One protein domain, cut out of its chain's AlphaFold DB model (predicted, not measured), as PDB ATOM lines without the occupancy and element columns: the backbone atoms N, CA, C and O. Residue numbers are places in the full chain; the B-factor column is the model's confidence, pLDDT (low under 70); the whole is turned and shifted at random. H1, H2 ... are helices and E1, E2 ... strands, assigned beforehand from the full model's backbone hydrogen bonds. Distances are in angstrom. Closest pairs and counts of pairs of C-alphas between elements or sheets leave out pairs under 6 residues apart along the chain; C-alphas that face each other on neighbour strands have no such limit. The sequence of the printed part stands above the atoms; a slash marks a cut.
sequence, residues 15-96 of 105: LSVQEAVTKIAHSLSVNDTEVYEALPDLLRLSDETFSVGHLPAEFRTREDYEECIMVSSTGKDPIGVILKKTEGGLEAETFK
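Overview. This is residues 15 to 96 of the 105 residues of an uncharacterized protein of Candidatus Falkowbacteria bacterium (UniProt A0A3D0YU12). A strongly twisted sheet of four strands forms a wall, with two helices on one of its faces: H1 lies along the strands over E2, and H2, about perpendicular to H1, covers E4 at one edge. The short H3 only grazes the sheet, and the long link from E1 to E2 swings wide of the domain's mean. The printed part has 82 residues, with three named helices followed by four named strands; the class is mixed, helices and strands. The sheet, in the order E1, E2, E3, E4, is antiparallel throughout and a meander, each strand the antiparallel neighbour of the one before. The whole is compact, with a radius of gyration of the C-alphas of 11.8 A and spans of 35 by 27 by 16 A.

Arrangement. E2, residues 68 to 73, and E3, residues 80 to 86, are the inner strands; they form a hairpin, with N 71 and O 81 within hydrogen-bond range at 2.9 A. E1, residues 50 to 54, is an edge strand and forms a hairpin with E2, where N 70 and O 53 are 2.8 A apart. E4, residues 89 to 95, is the other edge strand and forms a hairpin with E3, where N 95 and O 80 are 2.8 A apart. E1 and E4 are apart. H1, residues 17 to 28, is on the sheet at a height of 8.8 A over it, over E2 and along the strands, at 4 degrees to E2 on the local plane; its closest C-alphas to E2 are those of Ile 24 and Ile 69, 7.2 A apart. H2, residues 32 to 38, is on the same face, over E4 at a height over the sheet of 9.2 A, and runs slantwise to the strands, at 50 degrees to E4 on the local plane; the closest C-alphas, of Ala 38 and Ala 92, are 5.6 A apart. H1 and H2 on one face of the sheet E1, E2, E3, E4 give two layers, the helices as one layer and the sheet as the other. H1, with residues 21 to 25 alone, touches H2, about perpendicular at 87 degrees; the closest C-alphas, of Ala 25 and Asp 32, are 5.5 A apart. H3, residues 40 to 43, only grazes the sheet, with residues 40 to 42. In H1 and H2 every O i to N i+4 pair is within hydrogen-bond range; H3 is too short for such a pair.

Along the chain. H1 begins at C-alpha 17 (36.447, -35.040, -13.637) and measures 16.4 A from first to last C-alpha. E2 measures 16.8 A, E3 19.1 A and E4 19.5 A; E4 ends at C-alpha 95 (45.658, -35.414, 2.607).

Size, cuts and confidence. The C-alphas farthest apart, of Asp 47 and Glu 63, are 35.0 A apart. The printed part has no cut. The long link is E1 to E2, residues 55 to 67. The mean pLDDT of the printed part is 72.0; it is under 70 at residues 41 to 49, 54 to 68, 73 to 79 and 95 to 96.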
ATOM      1  N   LEU A  15      37.792 -27.654 -12.916       73.75
ATOM      2  CA  LEU A  15      37.761 -28.661 -13.972       73.75
ATOM      3  C   LEU A  15      36.679 -29.701 -13.684       73.75
ATOM      4  O   LEU A  15      36.433 -30.062 -12.528       73.75
ATOM      5  N   SER A  16      36.063 -30.227 -14.740       77.88
ATOM      6  CA  SER A  16      35.314 -31.485 -14.653       77.88
ATOM      7  C   SER A  16      36.247 -32.661 -14.324       77.88
ATOM      8  O   SER A  16      37.463 -32.563 -14.495       77.88
ATOM      9  N   VAL A  17      35.684 -33.797 -13.888       78.44
ATOM     10  CA  VAL A  17      36.447 -35.040 -13.637       78.44
ATOM     11  C   VAL A  17      37.346 -35.382 -14.828       78.44
ATOM     12  O   VAL A  17      38.536 -35.628 -14.660       78.44
ATOM     13  N   GLN A  18      36.783 -35.370 -16.039       82.19
ATOM     14  CA  GLN A  18      37.500 -35.766 -17.247       82.19
ATOM     15  C   GLN A  18      38.641 -34.795 -17.574       82.19
ATOM     16  O   GLN A  18      39.748 -35.232 -17.868       82.19
ATOM     17  N   GLU A  19      38.406 -33.485 -17.470       83.81
ATOM     18  CA  GLU A  19      39.454 -32.481 -17.693       83.81
ATOM     19  C   GLU A  19      40.569 -32.573 -16.650       83.81
ATOM     20  O   GLU A  19      41.745 -32.423 -16.987       83.81
ATOM     21  N   ALA A  20      40.214 -32.840 -15.390       80.12
ATOM     22  CA  ALA A  20      41.184 -33.068 -14.332       80.12
ATOM     23  C   ALA A  20      42.053 -34.288 -14.657       80.12
ATOM     24  O   ALA A  20      43.275 -34.171 -14.644       80.12
ATOM     25  N   VAL A  21      41.441 -35.417 -15.030       84.44
ATOM     26  CA  VAL A  21      42.149 -36.647 -15.419       84.44
ATOM     27  C   VAL A  21      43.086 -36.403 -16.598       84.44
ATOM     28  O   VAL A  21      44.267 -36.721 -16.498       84.44
ATOM     29  N   THR A  22      42.613 -35.766 -17.672       86.19
ATOM     30  CA  THR A  22      43.454 -35.467 -18.839       86.19
ATOM     31  C   THR A  22      44.624 -34.549 -18.475       86.19
ATOM     32  O   THR A  22      45.750 -34.773 -18.923       86.19
ATOM     33  N   LYS A  23      44.398 -33.527 -17.638       84.00
ATOM     34  CA  LYS A  23      45.467 -32.623 -17.192       84.00
ATOM     35  C   LYS A  23      46.505 -33.357 -16.341       84.00
ATOM     36  O   LYS A  23      47.697 -33.173 -16.552       84.00
ATOM     37  N   ILE A  24      46.052 -34.206 -15.420       82.81
ATOM     38  CA  ILE A  24      46.899 -35.049 -14.571       82.81
ATOM     39  C   ILE A  24      47.755 -35.997 -15.420       82.81
ATOM     40  O   ILE A  24      48.972 -36.040 -15.248       82.81
ATOM     41  N   ALA A  25      47.118 -36.728 -16.339       85.62
ATOM     42  CA  ALA A  25      47.766 -37.685 -17.228       85.62
ATOM     43  C   ALA A  25      48.852 -37.004 -18.070       85.62
ATOM     44  O   ALA A  25      49.982 -37.485 -18.149       85.62
ATOM     45  N   HIS A  26      48.531 -35.831 -18.623       85.88
ATOM     46  CA  HIS A  26      49.472 -35.033 -19.397       85.88
ATOM     47  C   HIS A  26      50.648 -34.527 -18.552       85.88
ATOM     48  O   HIS A  26      51.788 -34.639 -18.992       85.88
ATOM     49  N   SER A  27      50.397 -33.984 -17.354       82.12
ATOM     50  CA  SER A  27      51.460 -33.528 -16.448       82.12
ATOM     51  C   SER A  27      52.403 -34.679 -16.092       82.12
ATOM     52  O   SER A  27      53.578 -34.653 -16.443       82.12
ATOM     53  N   LEU A  28      51.862 -35.771 -15.548       82.19
ATOM     54  CA  LEU A  28      52.675 -36.898 -15.087       82.19
ATOM     55  C   LEU A  28      53.185 -37.788 -16.235       82.19
ATOM     56  O   LEU A  28      53.922 -38.746 -15.996       82.19
ATOM     57  N   SER A  29      52.841 -37.492 -17.493       85.31
ATOM     58  CA  SER A  29      53.174 -38.329 -18.654       85.31
ATOM     59  C   SER A  29      52.803 -39.802 -18.417       85.31
ATOM     60  O   SER A  29      53.644 -40.697 -18.544       85.31
ATOM     61  N   VAL A  30      51.558 -40.022 -17.993       85.69
ATOM     62  CA  VAL A  30      50.923 -41.331 -17.758       85.69
ATOM     63  C   VAL A  30      49.615 -41.404 -18.537       85.69
ATOM     64  O   VAL A  30      49.169 -40.403 -19.096       85.69
ATOM     65  N   ASN A  31      48.998 -42.579 -18.611       88.81
ATOM     66  CA  ASN A  31      47.708 -42.711 -19.282       88.81
ATOM     67  C   ASN A  31      46.527 -42.442 -18.327       88.81
ATOM     68  O   ASN A  31      46.639 -42.616 -17.117       88.81
ATOM     69  N   ASP A  32      45.369 -42.070 -18.879       86.69
ATOM     70  CA  ASP A  32      44.154 -41.781 -18.103       86.69
ATOM     71  C   ASP A  32      43.719 -42.957 -17.207       86.69
ATOM     72  O   ASP A  32      43.175 -42.738 -16.128       86.69
ATOM     73  N   THR A  33      43.974 -44.205 -17.620       87.62
ATOM     74  CA  THR A  33      43.605 -45.405 -16.844       87.62
ATOM     75  C   THR A  33      44.404 -45.492 -15.549       87.62
ATOM     76  O   THR A  33      43.814 -45.722 -14.500       87.62
ATOM     77  N   GLU A  34      45.709 -45.215 -15.587       85.25
ATOM     78  CA  GLU A  34      46.560 -45.165 -14.389       85.25
ATOM     79  C   GLU A  34      46.076 -44.093 -13.404       85.25
ATOM     80  O   GLU A  34      46.075 -44.295 -12.189       85.25
ATOM     81  N   VAL A  35      45.602 -42.959 -13.924       84.31
ATOM     82  CA  VAL A  35      45.020 -41.888 -13.103       84.31
ATOM     83  C   VAL A  35      43.720 -42.346 -12.449       84.31
ATOM     84  O   VAL A  35      43.509 -42.102 -11.261       84.31
ATOM     85  N   TYR A  36      42.857 -43.027 -13.206       82.88
ATOM     86  CA  TYR A  36      41.605 -43.576 -12.695       82.88
ATOM     87  C   TYR A  36      41.835 -44.638 -11.610       82.88
ATOM     88  O   TYR A  36      41.138 -44.638 -10.596       82.88
ATOM     89  N   GLU A  37      42.828 -45.510 -11.792       84.25
ATOM     90  CA  GLU A  37      43.190 -46.549 -10.823       84.25
ATOM     91  C   GLU A  37      43.791 -45.973  -9.535       84.25
ATOM     92  O   GLU A  37      43.532 -46.497  -8.451       84.25
ATOM     93  N   ALA A  38      44.542 -44.873  -9.630       80.81
ATOM     94  CA  ALA A  38      45.132 -44.206  -8.472       80.81
ATOM     95  C   ALA A  38      44.141 -43.314  -7.706       80.81
ATOM     96  O   ALA A  38      44.328 -43.065  -6.516       80.81
ATOM     97  N   LEU A  39      43.083 -42.823  -8.363       77.25
ATOM     98  CA  LEU A  39      42.097 -41.901  -7.784       77.25
ATOM     99  C   LEU A  39      40.660 -42.455  -7.730       77.25
ATOM    100  O   LEU A  39      39.720 -41.717  -8.039       77.25
ATOM    101  N   PRO A  40      40.413 -43.699  -7.279       72.25
ATOM    102  CA  PRO A  40      39.074 -44.289  -7.327       72.25
ATOM    103  C   PRO A  40      38.055 -43.492  -6.496       72.25
ATOM    104  O   PRO A  40      36.897 -43.348  -6.893       72.25
ATOM    105  N   ASP A  41      38.486 -42.919  -5.369       66.06
ATOM    106  CA  ASP A  41      37.633 -42.112  -4.489       66.06
ATOM    107  C   ASP A  41      37.257 -40.759  -5.097       66.06
ATOM    108  O   ASP A  41      36.175 -40.240  -4.839       66.06
ATOM    109  N   LEU A  42      38.126 -40.206  -5.940       62.81
ATOM    110  CA  LEU A  42      37.922 -38.911  -6.579       62.81
ATOM    111  C   LEU A  42      36.886 -39.008  -7.710       62.81
ATOM    112  O   LEU A  42      36.108 -38.089  -7.937       62.81
ATOM    113  N   LEU A  43      36.802 -40.174  -8.353       64.06
ATOM    114  CA  LEU A  43      35.802 -40.495  -9.378       64.06
ATOM    115  C   LEU A  43      34.416 -40.766  -8.814       64.06
ATOM    116  O   LEU A  43      33.414 -40.519  -9.482       64.06
ATOM    117  N   ARG A  44      34.347 -41.266  -7.576       64.88
ATOM    118  CA  ARG A  44      33.073 -41.431  -6.864       64.88
ATOM    119  C   ARG A  44      32.396 -40.096  -6.569       64.88
ATOM    120  O   ARG A  44      31.202 -40.084  -6.290       64.88
ATOM    121  N   LEU A  45      33.140 -38.996  -6.651       59.69
ATOM    122  CA  LEU A  45      32.670 -37.629  -6.459       59.69
ATOM    123  C   LEU A  45      32.282 -36.994  -7.806       59.69
ATOM    124  O   LEU A  45      32.560 -35.827  -8.030       59.69
ATOM    125  N   SER A  46      31.655 -37.752  -8.716       56.06
ATOM    126  CA  SER A  46      31.406 -37.366 -10.119       56.06
ATOM    127  C   SER A  46      30.643 -36.050 -10.334       56.06
ATOM    128  O   SER A  46      30.690 -35.502 -11.432       56.06
ATOM    129  N   ASP A  47      29.945 -35.556  -9.307       58.56
ATOM    130  CA  ASP A  47      29.227 -34.273  -9.305       58.56
ATOM    131  C   ASP A  47      30.060 -33.101  -8.748       58.56
ATOM    132  O   ASP A  47      29.616 -31.951  -8.759       58.56
ATOM    133  N   GLU A  48      31.259 -33.368  -8.236       63.47
ATOM    134  CA  GLU A  48      32.170 -32.349  -7.733       63.47
ATOM    135  C   GLU A  48      33.080 -31.838  -8.850       63.47
ATOM    136  O   GLU A  48      33.422 -32.534  -9.806       63.47
ATOM    137  N   THR A  49      33.474 -30.576  -8.733       67.44
ATOM    138  CA  THR A  49      34.468 -29.981  -9.621       67.44
ATOM    139  C   THR A  49      35.819 -29.927  -8.922       67.44
ATOM    140  O   THR A  49      35.891 -29.793  -7.693       67.44
ATOM    141  N   PHE A  50      36.893 -30.033  -9.697       71.94
ATOM    142  CA  PHE A  50      38.239 -30.240  -9.179       71.94
ATOM    143  C   PHE A  50      39.148 -29.066  -9.491       71.94
ATOM    144  O   PHE A  50      39.086 -28.473 -10.562       71.94
ATOM    145  N   SER A  51      40.045 -28.777  -8.560       71.75
ATOM    146  CA  SER A  51      41.210 -27.942  -8.801       71.75
ATOM    147  C   SER A  51      42.426 -28.848  -8.939       71.75
ATOM    148  O   SER A  51      42.723 -29.633  -8.035       71.75
ATOM    149  N   VAL A  52      43.118 -28.744 -10.073       73.31
ATOM    150  CA  VAL A  52      44.382 -29.445 -10.328       73.31
ATOM    151  C   VAL A  52      45.494 -28.413 -10.430       73.31
ATOM    152  O   VAL A  52      45.461 -27.541 -11.306       73.31
ATOM    153  N   GLY A  53      46.491 -28.541  -9.561       72.25
ATOM    154  CA  GLY A  53      47.632 -27.637  -9.516       72.25
ATOM    155  C   GLY A  53      48.889 -28.318  -9.001       72.25
ATOM    156  O   GLY A  53      48.849 -29.409  -8.436       72.25
ATOM    157  N   HIS A  54      50.029 -27.665  -9.192       68.44
ATOM    158  CA  HIS A  54      51.271 -28.141  -8.602       68.44
ATOM    159  C   HIS A  54      51.275 -27.918  -7.093       68.44
ATOM    160  O   HIS A  54      50.707 -26.951  -6.582       68.44
ATOM    161  N   LEU A  55      51.982 -28.793  -6.381       64.38
ATOM    162  CA  LEU A  55      52.217 -28.602  -4.960       64.38
ATOM    163  C   LEU A  55      52.997 -27.286  -4.737       64.38
ATOM    164  O   LEU A  55      53.988 -27.050  -5.454       64.38
ATOM    165  N   PRO A  56      52.590 -26.426  -3.780       60.69
ATOM    166  CA  PRO A  56      53.337 -25.217  -3.452       60.69
ATOM    167  C   PRO A  56      54.792 -25.544  -3.104       60.69
ATOM    168  O   PRO A  56      55.074 -26.585  -2.507       60.69
ATOM    169  N   ALA A  57      55.721 -24.659  -3.477       60.31
ATOM    170  CA  ALA A  57      57.162 -24.896  -3.344       60.31
ATOM    171  C   ALA A  57      57.595 -25.255  -1.909       60.31
ATOM    172  O   ALA A  57      58.505 -26.055  -1.726       60.31
ATOM    173  N   GLU A  58      56.906 -24.725  -0.897       53.50
ATOM    174  CA  GLU A  58      57.148 -25.012   0.525       53.50
ATOM    175  C   GLU A  58      56.863 -26.470   0.936       53.50
ATOM    176  O   GLU A  58      57.423 -26.955   1.918       53.50
ATOM    177  N   PHE A  59      56.043 -27.187   0.165       56.72
ATOM    178  CA  PHE A  59      55.723 -28.598   0.385       56.72
ATOM    179  C   PHE A  59      56.482 -29.537  -0.563       56.72
ATOM    180  O   PHE A  59      56.389 -30.754  -0.410       56.72
ATOM    181  N   ARG A  60      57.276 -29.006  -1.508       58.56
ATOM    182  CA  ARG A  60      58.141 -29.784  -2.421       58.56
ATOM    183  C   ARG A  60      59.418 -30.273  -1.723       58.56
ATOM    184  O   ARG A  60      60.522 -30.074  -2.215       58.56
ATOM    185  N   THR A  61      59.280 -30.860  -0.539       50.53
ATOM    186  CA  THR A  61      60.401 -31.170   0.367       50.53
ATOM    187  C   THR A  61      60.852 -32.630   0.343       50.53
ATOM    188  O   THR A  61      61.670 -33.014   1.175       50.53
ATOM    189  N   ARG A  62      60.367 -33.457  -0.591       55.94
ATOM    190  CA  ARG A  62      60.824 -34.846  -0.745       55.94
ATOM    191  C   ARG A  62      61.543 -35.019  -2.078       55.94
ATOM    192  O   ARG A  62      60.936 -34.809  -3.121       55.94
ATOM    193  N   GLU A  63      62.823 -35.385  -2.010       52.75
ATOM    194  CA  GLU A  63      63.704 -35.648  -3.163       52.75
ATOM    195  C   GLU A  63      63.287 -36.902  -3.959       52.75
ATOM    196  O   GLU A  63      63.815 -37.147  -5.038       52.75
ATOM    197  N   ASP A  64      62.311 -37.667  -3.458       57.88
ATOM    198  CA  ASP A  64      61.956 -39.000  -3.957       57.88
ATOM    199  C   ASP A  64      60.906 -39.001  -5.088       57.88
ATOM    200  O   ASP A  64      60.527 -40.070  -5.563       57.88
ATOM    201  N   TYR A  65      60.378 -37.840  -5.496       62.44
ATOM    202  CA  TYR A  65      59.293 -37.759  -6.483       62.44
ATOM    203  C   TYR A  65      59.717 -36.972  -7.725       62.44
ATOM    204  O   TYR A  65      60.085 -35.803  -7.619       62.44
ATOM    205  N   GLU A  66      59.607 -37.588  -8.907       60.94
ATOM    206  CA  GLU A  66      59.932 -36.936 -10.186       60.94
ATOM    207  C   GLU A  66      58.981 -35.773 -10.488       60.94
ATOM    208  O   GLU A  66      59.409 -34.685 -10.868       60.94
ATOM    209  N   GLU A  67      57.680 -35.987 -10.273       65.75
ATOM    210  CA  GLU A  67      56.662 -34.953 -10.405       65.75
ATOM    211  C   GLU A  67      55.496 -35.211  -9.443       65.75
ATOM    212  O   GLU A  67      55.118 -36.356  -9.175       65.75
ATOM    213  N   CYS A  68      54.948 -34.129  -8.886       67.50
ATOM    214  CA  CYS A  68      53.825 -34.159  -7.959       67.50
ATOM    215  C   CYS A  68      52.769 -33.144  -8.377       67.50
ATOM    216  O   CYS A  68      53.056 -31.949  -8.532       67.50
ATOM    217  N   ILE A  69      51.529 -33.605  -8.453       70.50
ATOM    218  CA  ILE A  69      50.371 -32.741  -8.649       70.50
ATOM    219  C   ILE A  69      49.380 -32.961  -7.521       70.50
ATOM    220  O   ILE A  69      49.254 -34.050  -6.964       70.50
ATOM    221  N   MET A  70      48.679 -31.895  -7.185       72.94
ATOM    222  CA  MET A  70      47.646 -31.889  -6.179       72.94
ATOM    223  C   MET A  70      46.293 -31.773  -6.865       72.94
ATOM    224  O   MET A  70      46.079 -30.897  -7.706       72.94
ATOM    225  N   VAL A  71      45.377 -32.642  -6.464       73.44
ATOM    226  CA  VAL A  71      43.984 -32.633  -6.891       73.44
ATOM    227  C   VAL A  71      43.136 -32.331  -5.671       73.44
ATOM    228  O   VAL A  71      43.288 -32.990  -4.649       73.44
ATOM    229  N   SER A  72      42.287 -31.313  -5.735       71.00
ATOM    230  CA  SER A  72      41.378 -30.956  -4.642       71.00
ATOM    231  C   SER A  72      39.948 -30.917  -5.149       71.00
ATOM    232  O   SER A  72      39.677 -30.212  -6.122       71.00
ATOM    233  N   SER A  73      39.032 -31.636  -4.498       69.44
ATOM    234  CA  SER A  73      37.606 -31.395  -4.733       69.44
ATOM    235  C   SER A  73      37.215 -30.041  -4.138       69.44
ATOM    236  O   SER A  73      37.741 -29.627  -3.108       69.44
ATOM    237  N   THR A  74      36.329 -29.308  -4.804       62.47
ATOM    238  CA  THR A  74      35.866 -27.981  -4.349       62.47
ATOM    239  C   THR A  74      34.603 -28.056  -3.478       62.47
ATOM    240  O   THR A  74      33.961 -27.038  -3.214       62.47
ATOM    241  N   GLY A  75      34.236 -29.264  -3.034       60.53
ATOM    242  CA  GLY A  75      33.073 -29.535  -2.195       60.53
ATOM    243  C   GLY A  75      33.200 -29.033  -0.754       60.53
ATOM    244  O   GLY A  75      34.161 -28.370  -0.367       60.53
ATOM    245  N   LYS A  76      32.201 -29.368   0.076       54.59
ATOM    246  CA  LYS A  76      32.156 -28.971   1.501       54.59
ATOM    247  C   LYS A  76      33.306 -29.554   2.330       54.59
ATOM    248  O   LYS A  76      33.696 -28.946   3.323       54.59
ATOM    249  N   ASP A  77      33.854 -30.682   1.891       55.81
ATOM    250  CA  ASP A  77      34.986 -31.377   2.499       55.81
ATOM    251  C   ASP A  77      36.054 -31.620   1.420       55.81
ATOM    252  O   ASP A  77      36.117 -32.718   0.862       55.81
ATOM    253  N   PRO A  78      36.870 -30.604   1.075       57.94
ATOM    254  CA  PRO A  78      37.829 -30.712  -0.015       57.94
ATOM    255  C   PRO A  78      38.854 -31.807   0.290       57.94
ATOM    256  O   PRO A  78      39.658 -31.697   1.223       57.94
ATOM    257  N   ILE A  79      38.830 -32.880  -0.498       63.06
ATOM    258  CA  ILE A  79      39.832 -33.940  -0.409       63.06
ATOM    259  C   ILE A  79      41.004 -33.532  -1.289       63.06
ATOM    260  O   ILE A  79      40.877 -33.500  -2.510       63.06
ATOM    261  N   GLY A  80      42.140 -33.222  -0.663       72.12
ATOM    262  CA  GLY A  80      43.411 -33.053  -1.354       72.12
ATOM    263  C   GLY A  80      44.066 -34.412  -1.581       72.12
ATOM    264  O   GLY A  80      44.233 -35.178  -0.634       72.12
ATOM    265  N   VAL A  81      44.466 -34.720  -2.808       75.69
ATOM    266  CA  VAL A  81      45.280 -35.894  -3.130       75.69
ATOM    267  C   VAL A  81      46.545 -35.434  -3.823       75.69
ATOM    268  O   VAL A  81      46.477 -34.651  -4.767       75.69
ATOM    269  N   ILE A  82      47.692 -35.909  -3.347       78.19
ATOM    270  CA  ILE A  82      48.954 -35.774  -4.068       78.19
ATOM    271  C   ILE A  82      49.128 -37.031  -4.906       78.19
ATOM    272  O   ILE A  82      49.185 -38.131  -4.357       78.19
ATOM    273  N   LEU A  83      49.225 -36.851  -6.218       79.75
ATOM    274  CA  LEU A  83      49.642 -37.901  -7.133       79.75
ATOM    275  C   LEU A  83      51.128 -37.787  -7.414       79.75
ATOM    276  O   LEU A  83      51.629 -36.690  -7.673       79.75
ATOM    277  N   LYS A  84      51.805 -38.931  -7.362       81.12
ATOM    278  CA  LYS A  84      53.255 -39.050  -7.471       81.12
ATOM    279  C   LYS A  84      53.577 -40.100  -8.515       81.12
ATOM    280  O   LYS A  84      53.061 -41.215  -8.450       81.12
ATOM    281  N   LYS A  85      54.442 -39.750  -9.460       79.19
ATOM    282  CA  LYS A  85      55.028 -40.733 -10.364       79.19
ATOM    283  C   LYS A  85      56.252 -41.355  -9.706       79.19
ATOM    284  O   LYS A  85      57.126 -40.636  -9.226       79.19
ATOM    285  N   THR A  86      56.283 -42.681  -9.677       77.69
ATOM    286  CA  THR A  86      57.395 -43.491  -9.177       77.69
ATOM    287  C   THR A  86      57.816 -44.496 -10.251       77.69
ATOM    288  O   THR A  86      57.069 -44.734 -11.203       77.69
ATOM    289  N   GLU A  87      58.966 -45.157 -10.082       76.25
ATOM    290  CA  GLU A  87      59.383 -46.258 -10.970       76.25
ATOM    291  C   GLU A  87      58.365 -47.420 -11.007       76.25
ATOM    292  O   GLU A  87      58.323 -48.173 -11.978       76.25
ATOM    293  N   GLY A  88      57.533 -47.562  -9.966       76.38
ATOM    294  CA  GLY A  88      56.495 -48.591  -9.848       76.38
ATOM    295  C   GLY A  88      55.114 -48.191 -10.381       76.38
ATOM    296  O   GLY A  88      54.197 -49.006 -10.311       76.38
ATOM    297  N   GLY A  89      54.955 -46.968 -10.900       79.25
ATOM    298  CA  GLY A  89      53.681 -46.430 -11.385       79.25
ATOM    299  C   GLY A  89      53.204 -45.206 -10.601       79.25
ATOM    300  O   GLY A  89      54.002 -44.463 -10.019       79.25
ATOM    301  N   LEU A  90      51.889 -44.974 -10.620       83.12
ATOM    302  CA  LEU A  90      51.256 -43.830  -9.969       83.12
ATOM    303  C   LEU A  90      50.882 -44.155  -8.519       83.12
ATOM    304  O   LEU A  90      50.105 -45.071  -8.260       83.12
ATOM    305  N   GLU A  91      51.377 -43.363  -7.573       83.00
ATOM    306  CA  GLU A  91      50.963 -43.431  -6.173       83.00
ATOM    307  C   GLU A  91      50.076 -42.237  -5.816       83.00
ATOM    308  O   GLU A  91      50.380 -41.091  -6.159       83.00
ATOM    309  N   ALA A  92      48.996 -42.497  -5.081       80.25
ATOM    310  CA  ALA A  92      48.101 -41.475  -4.557       80.25
ATOM    311  C   ALA A  92      48.198 -41.405  -3.035       80.25
ATOM    312  O   ALA A  92      48.028 -42.402  -2.336       80.25
ATOM    313  N   GLU A  93      48.424 -40.207  -2.506       77.81
ATOM    314  CA  GLU A  93      48.419 -39.960  -1.067       77.81
ATOM    315  C   GLU A  93      47.350 -38.924  -0.727       77.81
ATOM    316  O   GLU A  93      47.418 -37.760  -1.131       77.81
ATOM    317  N   THR A  94      46.325 -39.361   0.005       72.75
ATOM    318  CA  THR A  94      45.216 -38.498   0.411       72.75
ATOM    319  C   THR A  94      45.584 -37.679   1.642       72.75
ATOM    320  O   THR A  94      45.872 -38.212   2.713       72.75
ATOM    321  N   PHE A  95      45.466 -36.362   1.525       67.06
ATOM    322  CA  PHE A  95      45.658 -35.414   2.607       67.06
ATOM    323  C   PHE A  95      44.384 -34.615   2.847       67.06
ATOM    324  O   PHE A  95      44.060 -33.665   2.141       67.06
ATOM    325  N   LYS A  96      43.688 -34.925   3.941       56.12
ATOM    326  CA  LYS A  96      42.483 -34.191   4.358       56.12
ATOM    327  C   LYS A  96      42.750 -32.778   4.910       56.12
ATOM    328  O   LYS A  96      41.822 -32.143   5.389       56.12
TER     329      LYS A  96